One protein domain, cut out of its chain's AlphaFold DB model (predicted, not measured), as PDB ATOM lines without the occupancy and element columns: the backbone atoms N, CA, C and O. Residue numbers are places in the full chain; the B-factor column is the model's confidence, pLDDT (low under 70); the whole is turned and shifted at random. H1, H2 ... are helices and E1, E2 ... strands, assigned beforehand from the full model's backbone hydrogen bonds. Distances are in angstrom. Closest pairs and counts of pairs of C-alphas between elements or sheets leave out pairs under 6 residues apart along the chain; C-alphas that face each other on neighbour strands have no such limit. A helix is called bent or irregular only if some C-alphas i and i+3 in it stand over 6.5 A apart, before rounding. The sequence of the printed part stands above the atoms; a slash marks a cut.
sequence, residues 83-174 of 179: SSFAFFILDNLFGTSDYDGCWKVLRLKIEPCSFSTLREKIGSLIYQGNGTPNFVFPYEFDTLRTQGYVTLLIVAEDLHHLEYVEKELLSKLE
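Overview. This is residues 83 to 174 of the 179 residues of an uncharacterized protein of Moorea sp. SIO3I8 (UniProt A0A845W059). A slab of three antiparallel strands, E1, E3 and E2, is sandwiched between helices: the long helix H4 and the shorter H2 cover one face, and H1 packs slantwise on the other. The short H3 sits at one end of the sheet, between E2 and E3 along the chain. The printed part has 92 residues, with four named helices and three named strands in the order H1 E1 H2 E2 H3 E3 H4; the sheet's order is E1 - E3 - E2, and the class is mixed, helices and strands. The whole is compact, with a radius of gyration of the C-alphas of 12.7 A, and only just elongated, spanning 35 by 24 by 20 A.

Along the chain. In the sheet, E1 is residues 102 to 109, 22.9 A long, E3 is residues 149 to 156, 22.8 A, and E2 is residues 135 to 140, 15.9 A. E3 begins at C-alpha 149, (-22.278, 38.800, 46.910). H4 is residues 159 to 172, 19.8 A, ending at C-alpha 172, (-30.864, 28.148, 54.778). H2 is residues 115 to 125, 14.7 A, and is irregular, with C-alphas 121 and 124 9.0 A apart. H1 is residues 83 to 94, 16.5 A, beginning at C-alpha 83, (-32.975, 39.688, 33.590). H3 is residues 144 to 147, 5.6 A.

Arrangement. The sheet is strongly twisted, but only just, with C-alphas up to 4.2 A off its best plane. E1 and E3 are antiparallel at 163 degrees, with N 104 and O 154 within hydrogen-bond range at 2.8 A. E3 and E2 are antiparallel at 148 degrees, with N 137 and O 153 at 2.8 A. H4 is on the sheet at a height of 8.7 A, over E1 and E3; its closest C-alpha pair with E3 is Ala 156 and Leu 162, 5.0 A. H2 lies on the same face, over E2, and runs along the strands at 10 degrees on the local plane; E1, H2 and E2 form a split strand-helix-strand unit, two strands running the same way with E3 between them, its crossover right-handed. H2 and H4 touch, the C-alphas of Lys 121 and Lys 172 being closest at 5.9 A, at a steep tilt of 42 degrees, opposite ways. H1 is on the opposite face at a height of 9.5 A, over E3, its closest C-alphas being Ala 86 and Leu 153, 6.8 A; with helices on both faces there are three layers. H3 only grazes the sheet. Every O i to N i+4 pair is within hydrogen-bond range in H1 and H4; H2 has 5 of 7, and H3 is too short for such a pair.

Size, cuts and confidence. The C-alphas farthest apart, Asp 100 and Thr 146, are 36.3 A apart. The printed part has no cut, and no link is long. Mean pLDDT of the printed part is 92.6; residues 97 to 98 are under 70.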
ATOM      1  N   SER A  83     -31.807  40.457  34.039       84.19
ATOM      2  CA  SER A  83     -32.975  39.688  33.590       84.19
ATOM      3  C   SER A  83     -32.705  38.892  32.305       84.19
ATOM      4  O   SER A  83     -33.244  37.801  32.144       84.19
ATOM      5  N   SER A  84     -31.821  39.379  31.420       90.12
ATOM      6  CA  SER A  84     -31.451  38.678  30.180       90.12
ATOM      7  C   SER A  84     -30.846  37.302  30.465       90.12
ATOM      8  O   SER A  84     -31.198  36.328  29.807       90.12
ATOM      9  N   PHE A  85     -29.980  37.204  31.480       90.81
ATOM     10  CA  PHE A  85     -29.366  35.934  31.872       90.81
ATOM     11  C   PHE A  85     -30.394  34.921  32.373       90.81
ATOM     12  O   PHE A  85     -30.305  33.755  32.005       90.81
ATOM     13  N   ALA A  86     -31.393  35.355  33.148       91.69
ATOM     14  CA  ALA A  86     -32.465  34.470  33.594       91.69
ATOM     15  C   ALA A  86     -33.227  33.875  32.401       91.69
ATOM     16  O   ALA A  86     -33.387  32.661  32.334       91.69
ATOM     17  N   PHE A  87     -33.606  34.700  31.418       91.88
ATOM     18  CA  PHE A  87     -34.257  34.211  30.197       91.88
ATOM     19  C   PHE A  87     -33.395  33.203  29.429       91.88
ATOM     20  O   PHE A  87     -33.919  32.193  28.974       91.88
ATOM     21  N   PHE A  88     -32.085  33.432  29.315       91.88
ATOM     22  CA  PHE A  88     -31.190  32.502  28.620       91.88
ATOM     23  C   PHE A  88     -30.945  31.205  29.377       91.88
ATOM     24  O   PHE A  88     -30.872  30.149  28.755       91.88
ATOM     25  N   ILE A  89     -30.832  31.257  30.704       92.00
ATOM     26  CA  ILE A  89     -30.736  30.047  31.522       92.00
ATOM     27  C   ILE A  89     -32.007  29.217  31.329       92.00
ATOM     28  O   ILE A  89     -31.915  28.036  31.021       92.00
ATOM     29  N   LEU A  90     -33.186  29.837  31.429       90.94
ATOM     30  CA  LEU A  90     -34.465  29.146  31.246       90.94
ATOM     31  C   LEU A  90     -34.625  28.574  29.832       90.94
ATOM     32  O   LEU A  90     -35.036  27.427  29.698       90.94
ATOM     33  N   ASP A  91     -34.227  29.315  28.797       90.31
ATOM     34  CA  ASP A  91     -34.238  28.829  27.412       90.31
ATOM     35  C   ASP A  91     -33.369  27.578  27.234       90.31
ATOM     36  O   ASP A  91     -33.816  26.591  26.660       90.31
ATOM     37  N   ASN A  92     -32.170  27.560  27.823       89.94
ATOM     38  CA  ASN A  92     -31.297  26.383  27.785       89.94
ATOM     39  C   ASN A  92     -31.844  25.197  28.592       89.94
ATOM     40  O   ASN A  92     -31.602  24.049  28.228       89.94
ATOM     41  N   LEU A  93     -32.546  25.453  29.700       88.69
ATOM     42  CA  LEU A  93     -33.072  24.402  30.574       88.69
ATOM     43  C   LEU A  93     -34.381  23.793  30.060       88.69
ATOM     44  O   LEU A  93     -34.594  22.592  30.210       88.69
ATOM     45  N   PHE A  94     -35.249  24.613  29.467       87.62
ATOM     46  CA  PHE A  94     -36.613  24.233  29.092       87.62
ATOM     47  C   PHE A  94     -36.871  24.265  27.580       87.62
ATOM     48  O   PHE A  94     -37.960  23.903  27.141       87.62
ATOM     49  N   GLY A  95     -35.900  24.699  26.772       84.50
ATOM     50  CA  GLY A  95     -36.058  24.875  25.324       84.50
ATOM     51  C   GLY A  95     -36.930  26.074  24.938       84.50
ATOM     52  O   GLY A  95     -37.350  26.172  23.786       84.50
ATOM     53  N   THR A  96     -37.251  26.951  25.895       77.25
ATOM     54  CA  THR A  96     -38.018  28.176  25.665       77.25
ATOM     55  C   THR A  96     -37.683  29.252  26.696       77.25
ATOM     56  O   THR A  96     -37.739  29.032  27.908       77.25
ATOM     57  N   SER A  97     -37.358  30.451  26.213       68.75
ATOM     58  CA  SER A  97     -37.229  31.657  27.043       68.75
ATOM     59  C   SER A  97     -38.562  32.093  27.663       68.75
ATOM     60  O   SER A  97     -38.576  32.726  28.723       68.75
ATOM     61  N   ASP A  98     -39.692  31.697  27.070       69.44
ATOM     62  CA  ASP A  98     -41.022  31.919  27.633       69.44
ATOM     63  C   ASP A  98     -41.458  30.730  28.492       69.44
ATOM     64  O   ASP A  98     -42.477  30.098  28.250       69.44
ATOM     65  N   TYR A  99     -40.645  30.391  29.494       79.06
ATOM     66  CA  TYR A  99     -41.032  29.410  30.505       79.06
ATOM     67  C   TYR A  99     -42.370  29.823  31.146       79.06
ATOM     68  O   TYR A  99     -42.477  30.946  31.656       79.06
ATOM     69  N   ASP A 100     -43.360  28.924  31.103       80.31
ATOM     70  CA  ASP A 100     -44.744  29.161  31.554       80.31
ATOM     71  C   ASP A 100     -44.879  29.285  33.081       80.31
ATOM     72  O   ASP A 100     -45.903  29.757  33.579       80.31
ATOM     73  N   GLY A 101     -43.856  28.873  33.833       87.94
ATOM     74  CA  GLY A 101     -43.833  29.013  35.286       87.94
ATOM     75  C   GLY A 101     -43.340  30.381  35.762       87.94
ATOM     76  O   GLY A 101     -43.177  31.350  35.014       87.94
ATOM     77  N   CYS A 102     -43.078  30.453  37.062       92.44
ATOM     78  CA  CYS A 102     -42.604  31.655  37.729       92.44
ATOM     79  C   CYS A 102     -41.099  31.582  37.973       92.44
ATOM     80  O   CYS A 102     -40.515  30.518  38.183       92.44
ATOM     81  N   TRP A 103     -40.446  32.737  37.987       93.88
ATOM     82  CA  TRP A 103     -39.047  32.794  38.379       93.88
ATOM     83  C   TRP A 103     -38.702  34.125  39.015       93.88
ATOM     84  O   TRP A 103     -39.335  35.147  38.745       93.88
ATOM     85  N   LYS A 104     -37.670  34.115  39.854       94.50
ATOM     86  CA  LYS A 104     -37.184  35.290  40.566       94.50
ATOM     87  C   LYS A 104     -35.668  35.305  40.603       94.50
ATOM     88  O   LYS A 104     -35.038  34.331  40.985       94.50
ATOM     89  N   VAL A 105     -35.085  36.430  40.225       94.81
ATOM     90  CA  VAL A 105     -33.666  36.713  40.422       94.81
ATOM     91  C   VAL A 105     -33.520  37.483  41.722       94.81
ATOM     92  O   VAL A 105     -34.193  38.497  41.899       94.81
ATOM     93  N   LEU A 106     -32.622  37.037  42.594       93.62
ATOM     94  CA  LEU A 106     -32.245  37.726  43.822       93.62
ATOM     95  C   LEU A 106     -30.749  37.999  43.833       93.62
ATOM     96  O   LEU A 106     -29.947  37.081  43.658       93.62
ATOM     97  N   ARG A 107     -30.379  39.250  44.104       92.44
ATOM     98  CA  ARG A 107     -29.008  39.613  44.453       92.44
ATOM     99  C   ARG A 107     -28.893  39.680  45.968       92.44
ATOM    100  O   ARG A 107     -29.462  40.566  46.599       92.44
ATOM    101  N   LEU A 108     -28.152  38.741  46.540       92.94
ATOM    102  CA  LEU A 108     -28.010  38.581  47.980       92.94
ATOM    103  C   LEU A 108     -26.601  38.956  48.430       92.94
ATOM    104  O   LEU A 108     -25.621  38.788  47.701       92.94
ATOM    105  N   LYS A 109     -26.520  39.448  49.666       93.56
ATOM    106  CA  LYS A 109     -25.272  39.609  50.403       93.56
ATOM    107  C   LYS A 109     -25.298  38.650  51.587       93.56
ATOM    108  O   LYS A 109     -26.144  38.794  52.464       93.56
ATOM    109  N   ILE A 110     -24.381  37.694  51.587       95.19
ATOM    110  CA  ILE A 110     -24.183  36.705  52.649       95.19
ATOM    111  C   ILE A 110     -22.791  36.851  53.260       95.19
ATOM    112  O   ILE A 110     -21.997  37.693  52.835       95.19
ATOM    113  N   GLU A 111     -22.483  36.039  54.267       95.56
ATOM    114  CA  GLU A 111     -21.110  35.902  54.743       95.56
ATOM    115  C   GLU A 111     -20.203  35.384  53.607       95.56
ATOM    116  O   GLU A 111     -20.583  34.423  52.924       95.56
ATOM    117  N   PRO A 112     -19.023  35.993  53.370       97.69
ATOM    118  CA  PRO A 112     -18.103  35.527  52.343       97.69
ATOM    119  C   PRO A 112     -17.734  34.052  52.527       97.69
ATOM    120  O   PRO A 112     -17.247  33.644  53.578       97.69
ATOM    121  N   CYS A 113     -17.945  33.241  51.492       97.56
ATOM    122  CA  CYS A 113     -17.700  31.803  51.562       97.56
ATOM    123  C   CYS A 113     -17.227  31.233  50.219       97.56
ATOM    124  O   CYS A 113     -17.162  31.918  49.199       97.56
ATOM    125  N   SER A 114     -16.864  29.951  50.196       97.56
ATOM    126  CA  SER A 114     -16.583  29.252  48.940       97.56
ATOM    127  C   SER A 114     -17.882  28.872  48.214       97.56
ATOM    128  O   SER A 114     -18.946  28.790  48.830       97.56
ATOM    129  N   PHE A 115     -17.802  28.578  46.912       96.75
ATOM    130  CA  PHE A 115     -18.953  28.048  46.175       96.75
ATOM    131  C   PHE A 115     -19.410  26.680  46.709       96.75
ATOM    132  O   PHE A 115     -20.607  26.424  46.757       96.75
ATOM    133  N   SER A 116     -18.490  25.815  47.156       97.19
ATOM    134  CA  SER A 116     -18.869  24.529  47.758       97.19
ATOM    135  C   SER A 116     -19.663  24.736  49.045       97.19
ATOM    136  O   SER A 116     -20.702  24.110  49.211       97.19
ATOM    137  N   THR A 117     -19.260  25.696  49.882       97.56
ATOM    138  CA  THR A 117     -20.011  26.074  51.090       97.56
ATOM    139  C   THR A 117     -21.392  26.637  50.749       97.56
ATOM    140  O   THR A 117     -22.377  26.261  51.375       97.56
ATOM    141  N   LEU A 118     -21.498  27.502  49.733       97.62
ATOM    142  CA  LEU A 118     -22.794  27.997  49.255       97.62
ATOM    143  C   LEU A 118     -23.687  26.843  48.778       97.62
ATOM    144  O   LEU A 118     -24.854  26.776  49.150       97.62
ATOM    145  N   ARG A 119     -23.142  25.921  47.978       97.00
ATOM    146  CA  ARG A 119     -23.863  24.744  47.482       97.00
ATOM    147  C   ARG A 119     -24.358  23.856  48.625       97.00
ATOM    148  O   ARG A 119     -25.498  23.408  48.574       97.00
ATOM    149  N   GLU A 120     -23.531  23.620  49.641       97.38
ATOM    150  CA  GLU A 120     -23.911  22.868  50.843       97.38
ATOM    151  C   GLU A 120     -25.051  23.555  51.601       97.38
ATOM    152  O   GLU A 120     -26.022  22.888  51.955       97.38
ATOM    153  N   LYS A 121     -24.982  24.884  51.776       97.00
ATOM    154  CA  LYS A 121     -26.055  25.667  52.411       97.00
ATOM    155  C   LYS A 121     -27.365  25.592  51.621       97.00
ATOM    156  O   LYS A 121     -28.405  25.329  52.211       97.00
ATOM    157  N   ILE A 122     -27.329  25.780  50.296       97.06
ATOM    158  CA  ILE A 122     -28.523  25.662  49.435       97.06
ATOM    159  C   ILE A 122     -29.104  24.236  49.511       97.06
ATOM    160  O   ILE A 122     -30.323  24.054  49.537       97.06
ATOM    161  N   GLY A 123     -28.242  23.220  49.594       96.31
ATOM    162  CA  GLY A 123     -28.641  21.829  49.782       96.31
ATOM    163  C   GLY A 123     -29.454  21.295  48.603       96.31
ATOM    164  O   GLY A 123     -29.097  21.496  47.445       96.31
ATOM    165  N   SER A 124     -30.560  20.609  48.892       94.88
ATOM    166  CA  SER A 124     -31.423  19.976  47.883       94.88
ATOM    167  C   SER A 124     -32.137  20.957  46.954       94.88
ATOM    168  O   SER A 124     -32.582  20.538  45.891       94.88
ATOM    169  N   LEU A 125     -32.228  22.242  47.317       96.56
ATOM    170  CA  LEU A 125     -32.850  23.255  46.464       96.56
ATOM    171  C   LEU A 125     -32.006  23.583  45.232       96.56
ATOM    172  O   LEU A 125     -32.533  24.159  44.288       96.56
ATOM    173  N   ILE A 126     -30.705  23.272  45.219       96.44
ATOM    174  CA  ILE A 126     -29.869  23.601  44.064       96.44
ATOM    175  C   ILE A 126     -30.312  22.776  42.853       96.44
ATOM    176  O   ILE A 126     -30.644  21.600  42.995       96.44
ATOM    177  N   TYR A 127     -30.286  23.378  41.666       95.38
ATOM    178  CA  TYR A 127     -30.570  22.689  40.409       95.38
ATOM    179  C   TYR A 127     -29.773  21.376  40.290       95.38
ATOM    180  O   TYR A 127     -28.542  21.382  40.355       95.38
ATOM    181  N   GLN A 128     -30.478  20.253  40.109       90.81
ATOM    182  CA  GLN A 128     -29.895  18.901  40.097       90.81
ATOM    183  C   GLN A 128     -29.604  18.365  38.685       90.81
ATOM    184  O   GLN A 128     -29.272  17.192  38.527       90.81
ATOM    185  N   GLY A 129     -29.727  19.189  37.640       88.25
ATOM    186  CA  GLY A 129     -29.522  18.737  36.258       88.25
ATOM    187  C   GLY A 129     -30.761  18.129  35.597       88.25
ATOM    188  O   GLY A 129     -30.679  17.703  34.449       88.25
ATOM    189  N   ASN A 130     -31.897  18.091  36.294       80.25
ATOM    190  CA  ASN A 130     -33.192  17.723  35.738       80.25
ATOM    191  C   ASN A 130     -34.016  18.991  35.479       80.25
ATOM    192  O   ASN A 130     -34.098  19.865  36.332       80.25
ATOM    193  N   GLY A 131     -34.664  19.097  34.317       75.12
ATOM    194  CA  GLY A 131     -35.537  20.230  33.972       75.12
ATOM    195  C   GLY A 131     -36.841  20.284  34.781       75.12
ATOM    196  O   GLY A 131     -37.860  20.729  34.272       75.12
ATOM    197  N   THR A 132     -36.861  19.764  36.008       85.06
ATOM    198  CA  THR A 132     -38.003  19.862  36.919       85.06
ATOM    199  C   THR A 132     -37.941  21.195  37.667       85.06
ATOM    200  O   THR A 132     -36.874  21.502  38.196       85.06
ATOM    201  N   PRO A 133     -39.035  21.977  37.731       87.62
ATOM    202  CA  PRO A 133     -39.100  23.240  38.474       87.62
ATOM    203  C   PRO A 133     -38.880  23.091  39.990       87.62
ATOM    204  O   PRO A 133     -38.725  21.985  40.502       87.62
ATOM    205  N   ASN A 134     -38.931  24.220  40.703       94.88
ATOM    206  CA  ASN A 134     -38.780  24.353  42.158       94.88
ATOM    207  C   ASN A 134     -37.324  24.184  42.628       94.88
ATOM    208  O   ASN A 134     -37.015  23.399  43.523       94.88
ATOM    209  N   PHE A 135     -36.423  24.951  42.008       96.06
ATOM    210  CA  PHE A 135     -34.988  24.931  42.289       96.06
ATOM    211  C   PHE A 135     -34.362  26.329  42.334       96.06
ATOM    212  O   PHE A 135     -34.948  27.334  41.928       96.06
ATOM    213  N   VAL A 136     -33.112  26.359  42.788       97.19
ATOM    214  CA  VAL A 136     -32.221  27.513  42.849       97.19
ATOM    215  C   VAL A 136     -31.010  27.261  41.955       97.19
ATOM    216  O   VAL A 136     -30.339  26.234  42.050       97.19
ATOM    217  N   PHE A 137     -30.698  28.223  41.097       96.00
ATOM    218  CA  PHE A 137     -29.557  28.202  40.195       96.00
ATOM    219  C   PHE A 137     -28.649  29.409  40.484       96.00
ATOM    220  O   PHE A 137     -29.005  30.546  40.156       96.00
ATOM    221  N   PRO A 138     -27.478  29.206  41.113       95.31
ATOM    222  CA  PRO A 138     -26.478  30.258  41.267       95.31
ATOM    223  C   PRO A 138     -25.786  30.545  39.930       95.31
ATOM    224  O   PRO A 138     -25.248  29.620  39.324       95.31
ATOM    225  N   TYR A 139     -25.756  31.805  39.487       93.00
ATOM    226  CA  TYR A 139     -25.145  32.153  38.192       93.00
ATOM    227  C   TYR A 139     -24.183  33.347  38.212       93.00
ATOM    228  O   TYR A 139     -23.482  33.564  37.230       93.00
ATOM    229  N   GLU A 140     -24.091  34.094  39.312       92.75
ATOM    230  CA  GLU A 140     -23.087  35.151  39.483       92.75
ATOM    231  C   GLU A 140     -22.549  35.092  40.915       92.75
ATOM    232  O   GLU A 140     -23.294  35.284  41.874       92.75
ATOM    233  N   PHE A 141     -21.267  34.768  41.078       94.44
ATOM    234  CA  PHE A 141     -20.651  34.559  42.398       94.44
ATOM    235  C   PHE A 141     -19.156  34.915  42.421       94.44
ATOM    236  O   PHE A 141     -18.422  34.473  43.306       94.44
ATOM    237  N   ASP A 142     -18.694  35.744  41.483       93.31
ATOM    238  CA  ASP A 142     -17.276  36.110  41.342       93.31
ATOM    239  C   ASP A 142     -16.715  36.772  42.607       93.31
ATOM    240  O   ASP A 142     -15.588  36.515  43.029       93.31
ATOM    241  N   THR A 143     -17.539  37.584  43.271       95.81
ATOM    242  CA  THR A 143     -17.190  38.272  44.521       95.81
ATOM    243  C   THR A 143     -17.689  37.550  45.774       95.81
ATOM    244  O   THR A 143     -17.615  38.108  46.867       95.81
ATOM    245  N   LEU A 144     -18.192  36.316  45.663       97.19
ATOM    246  CA  LEU A 144     -18.730  35.566  46.804       97.19
ATOM    247  C   LEU A 144     -17.668  35.353  47.891       97.19
ATOM    248  O   LEU A 144     -17.921  35.609  49.062       97.19
ATOM    249  N   ARG A 145     -16.455  34.942  47.503       97.12
ATOM    250  CA  ARG A 145     -15.372  34.621  48.450       97.12
ATOM    251  C   ARG A 145     -14.835  35.830  49.209       97.12
ATOM    252  O   ARG A 145     -14.309  35.664  50.301       97.12
ATOM    253  N   THR A 146     -14.906  37.016  48.613       96.94
ATOM    254  CA  THR A 146     -14.271  38.231  49.141       96.94
ATOM    255  C   THR A 146     -15.272  39.218  49.724       96.94
ATOM    256  O   THR A 146     -14.955  39.909  50.685       96.94
ATOM    257  N   GLN A 147     -16.476  39.295  49.157       96.88
ATOM    258  CA  GLN A 147     -17.493  40.286  49.516       96.88
ATOM    259  C   GLN A 147     -18.847  39.665  49.881       96.88
ATOM    260  O   GLN A 147     -19.726  40.386  50.352       96.88
ATOM    261  N   GLY A 148     -19.033  38.360  49.657       96.31
ATOM    262  CA  GLY A 148     -20.273  37.663  49.989       96.31
ATOM    263  C   GLY A 148     -21.444  37.949  49.047       96.31
ATOM    264  O   GLY A 148     -22.578  37.612  49.373       96.31
ATOM    265  N   TYR A 149     -21.212  38.576  47.889       95.19
ATOM    266  CA  TYR A 149     -22.278  38.800  46.910       95.19
ATOM    267  C   TYR A 149     -22.505  37.572  46.037       95.19
ATOM    268  O   TYR A 149     -21.556  37.008  45.486       95.19
ATOM    269  N   VAL A 150     -23.779  37.223  45.870       95.88
ATOM    270  CA  VAL A 150     -24.240  36.174  44.962       95.88
ATOM    271  C   VAL A 150     -25.551  36.583  44.295       95.88
ATOM    272  O   VAL A 150     -26.431  37.151  44.942       95.88
ATOM    273  N   THR A 151     -25.694  36.265  43.011       95.00
ATOM    274  CA  THR A 151     -26.968  36.335  42.292       95.00
ATOM    275  C   THR A 151     -27.505  34.923  42.076       95.00
ATOM    276  O   THR A 151     -26.820  34.042  41.543       95.00
ATOM    277  N   LEU A 152     -28.744  34.710  42.518       96.12
ATOM    278  CA  LEU A 152     -29.449  33.435  42.466       96.12
ATOM    279  C   LEU A 152     -30.704  33.578  41.603       96.12
ATOM    280  O   LEU A 152     -31.453  34.543  41.751       96.12
ATOM    281  N   LEU A 153     -30.945  32.602  40.733       95.94
ATOM    282  CA  LEU A 153     -32.211  32.416  40.033       95.94
ATOM    283  C   LEU A 153     -33.029  31.357  40.774       95.94
ATOM    284  O   LEU A 153     -32.570  30.234  40.943       95.94
ATOM    285  N   ILE A 154     -34.236  31.703  41.191       96.31
ATOM    286  CA  ILE A 154     -35.239  30.779  41.714       96.31
ATOM    287  C   ILE A 154     -36.220  30.493  40.584       96.31
ATOM    288  O   ILE A 154     -36.738  31.432  39.981       96.31
ATOM    289  N   VAL A 155     -36.480  29.221  40.302       95.31
ATOM    290  CA  VAL A 155     -37.439  28.779  39.282       95.31
ATOM    291  C   VAL A 155     -38.486  27.913  39.955       95.31
ATOM    292  O   VAL A 155     -38.134  26.999  40.696       95.31
ATOM    293  N   ALA A 156     -39.758  28.181  39.689       95.31
ATOM    294  CA  ALA A 156     -40.873  27.466  40.283       95.31
ATOM    295  C   ALA A 156     -42.037  27.325  39.298       95.31
ATOM    296  O   ALA A 156     -42.166  28.101  38.354       95.31
ATOM    297  N   GLU A 157     -42.900  26.343  39.528       93.00
ATOM    298  CA  GLU A 157     -44.063  26.108  38.663       93.00
ATOM    299  C   GLU A 157     -45.123  27.216  38.761       93.00
ATOM    300  O   GLU A 157     -45.768  27.549  37.770       93.00
ATOM    301  N   ASP A 158     -45.250  27.850  39.927       92.19
ATOM    302  CA  ASP A 158     -46.176  28.949  40.181       92.19
ATOM    303  C   ASP A 158     -45.649  29.897  41.277       92.19
ATOM    304  O   ASP A 158     -44.569  29.697  41.844       92.19
ATOM    305  N   LEU A 159     -46.409  30.957  41.575       90.94
ATOM    306  CA  LEU A 159     -46.048  31.945  42.596       90.94
ATOM    307  C   LEU A 159     -45.993  31.361  44.014       90.94
ATOM    308  O   LEU A 159     -45.158  31.786  44.807       90.94
ATOM    309  N   HIS A 160     -46.859  30.401  44.342       92.56
ATOM    310  CA  HIS A 160     -46.892  29.801  45.675       92.56
ATOM    311  C   HIS A 160     -45.614  28.991  45.927       92.56
ATOM    312  O   HIS A 160     -44.956  29.151  46.957       92.56
ATOM    313  N   HIS A 161     -45.210  28.178  44.953       95.44
ATOM    314  CA  HIS A 161     -43.960  27.433  45.008       95.44
ATOM    315  C   HIS A 161     -42.742  28.358  44.953       95.44
ATOM    316  O   HIS A 161     -41.765  28.120  45.661       95.44
ATOM    317  N   LEU A 162     -42.807  29.455  44.191       95.12
ATOM    318  CA  LEU A 162     -41.750  30.466  44.169       95.12
ATOM    319  C   LEU A 162     -41.511  31.059  45.565       95.12
ATOM    320  O   LEU A 162     -40.367  31.132  46.013       95.12
ATOM    321  N   GLU A 163     -42.582  31.446  46.263       93.25
ATOM    322  CA  GLU A 163     -42.512  31.967  47.632       93.25
ATOM    323  C   GLU A 163     -41.995  30.923  48.627       93.25
ATOM    324  O   GLU A 163     -41.239  31.262  49.540       93.25
ATOM    325  N   TYR A 164     -42.392  29.658  48.462       95.38
ATOM    326  CA  TYR A 164     -41.906  28.557  49.289       95.38
ATOM    327  C   TYR A 164     -40.390  28.364  49.124       95.38
ATOM    328  O   TYR A 164     -39.657  28.405  50.115       95.38
ATOM    329  N   VAL A 165     -39.909  28.228  47.881       96.81
ATOM    330  CA  VAL A 165     -38.480  28.026  47.591       96.81
ATOM    331  C   VAL A 165     -37.660  29.230  48.054       96.81
ATOM    332  O   VAL A 165     -36.583  29.054  48.618       96.81
ATOM    333  N   GLU A 166     -38.170  30.453  47.877       95.75
ATOM    334  CA  GLU A 166     -37.521  31.661  48.390       95.75
ATOM    335  C   GLU A 166     -37.379  31.641  49.913       95.75
ATOM    336  O   GLU A 166     -36.278  31.851  50.422       95.75
ATOM    337  N   LYS A 167     -38.461  31.377  50.653       95.38
ATOM    338  CA  LYS A 167     -38.422  31.335  52.123       95.38
ATOM    339  C   LYS A 167     -37.462  30.264  52.624       95.38
ATOM    340  O   LYS A 167     -36.668  30.529  53.528       95.38
ATOM    341  N   GLU A 168     -37.507  29.076  52.025       96.75
ATOM    342  CA  GLU A 168     -36.615  27.979  52.390       96.75
ATOM    343  C   GLU A 168     -35.145  28.342  52.103       96.75
ATOM    344  O   GLU A 168     -34.283  28.156  52.964       96.75
ATOM    345  N   LEU A 169     -34.861  28.938  50.941       97.06
ATOM    346  CA  LEU A 169     -33.530  29.417  50.571       97.06
ATOM    347  C   LEU A 169     -33.009  30.480  51.547       97.06
ATOM    348  O   LEU A 169     -31.892  30.348  52.045       97.06
ATOM    349  N   LEU A 170     -33.794  31.524  51.827       95.38
ATOM    350  CA  LEU A 170     -33.383  32.601  52.732       95.38
ATOM    351  C   LEU A 170     -33.132  32.070  54.148       95.38
ATOM    352  O   LEU A 170     -32.132  32.439  54.762       95.38
ATOM    353  N   SER A 171     -33.964  31.136  54.626       95.12
ATOM    354  CA  SER A 171     -33.752  30.462  55.909       95.12
ATOM    355  C   SER A 171     -32.444  29.670  55.939       95.12
ATOM    356  O   SER A 171     -31.714  29.759  56.923       95.12
ATOM    357  N   LYS A 172     -32.126  28.908  54.884       95.00
ATOM    358  CA  LYS A 172     -30.864  28.148  54.778       95.00
ATOM    359  C   LYS A 172     -29.629  29.047  54.686       95.00
ATOM    360  O   LYS A 172     -28.536  28.639  55.072       95.00
ATOM    361  N   LEU A 173     -29.793  30.255  54.150       94.81
ATOM    362  CA  LEU A 173     -28.736  31.262  54.047       94.81
ATOM    363  C   LEU A 173     -28.663  32.196  55.264       94.81
ATOM    364  O   LEU A 173     -27.816  33.084  55.264       94.81
ATOM    365  N   GLU A 174     -29.511  31.991  56.278       91.75
ATOM    366  CA  GLU A 174     -29.578  32.809  57.500       91.75
ATOM    367  C   GLU A 174     -29.854  34.299  57.215       91.75
ATOM    368  O   GLU A 174     -29.433  35.192  57.950       91.75
TER     369      GLU A 174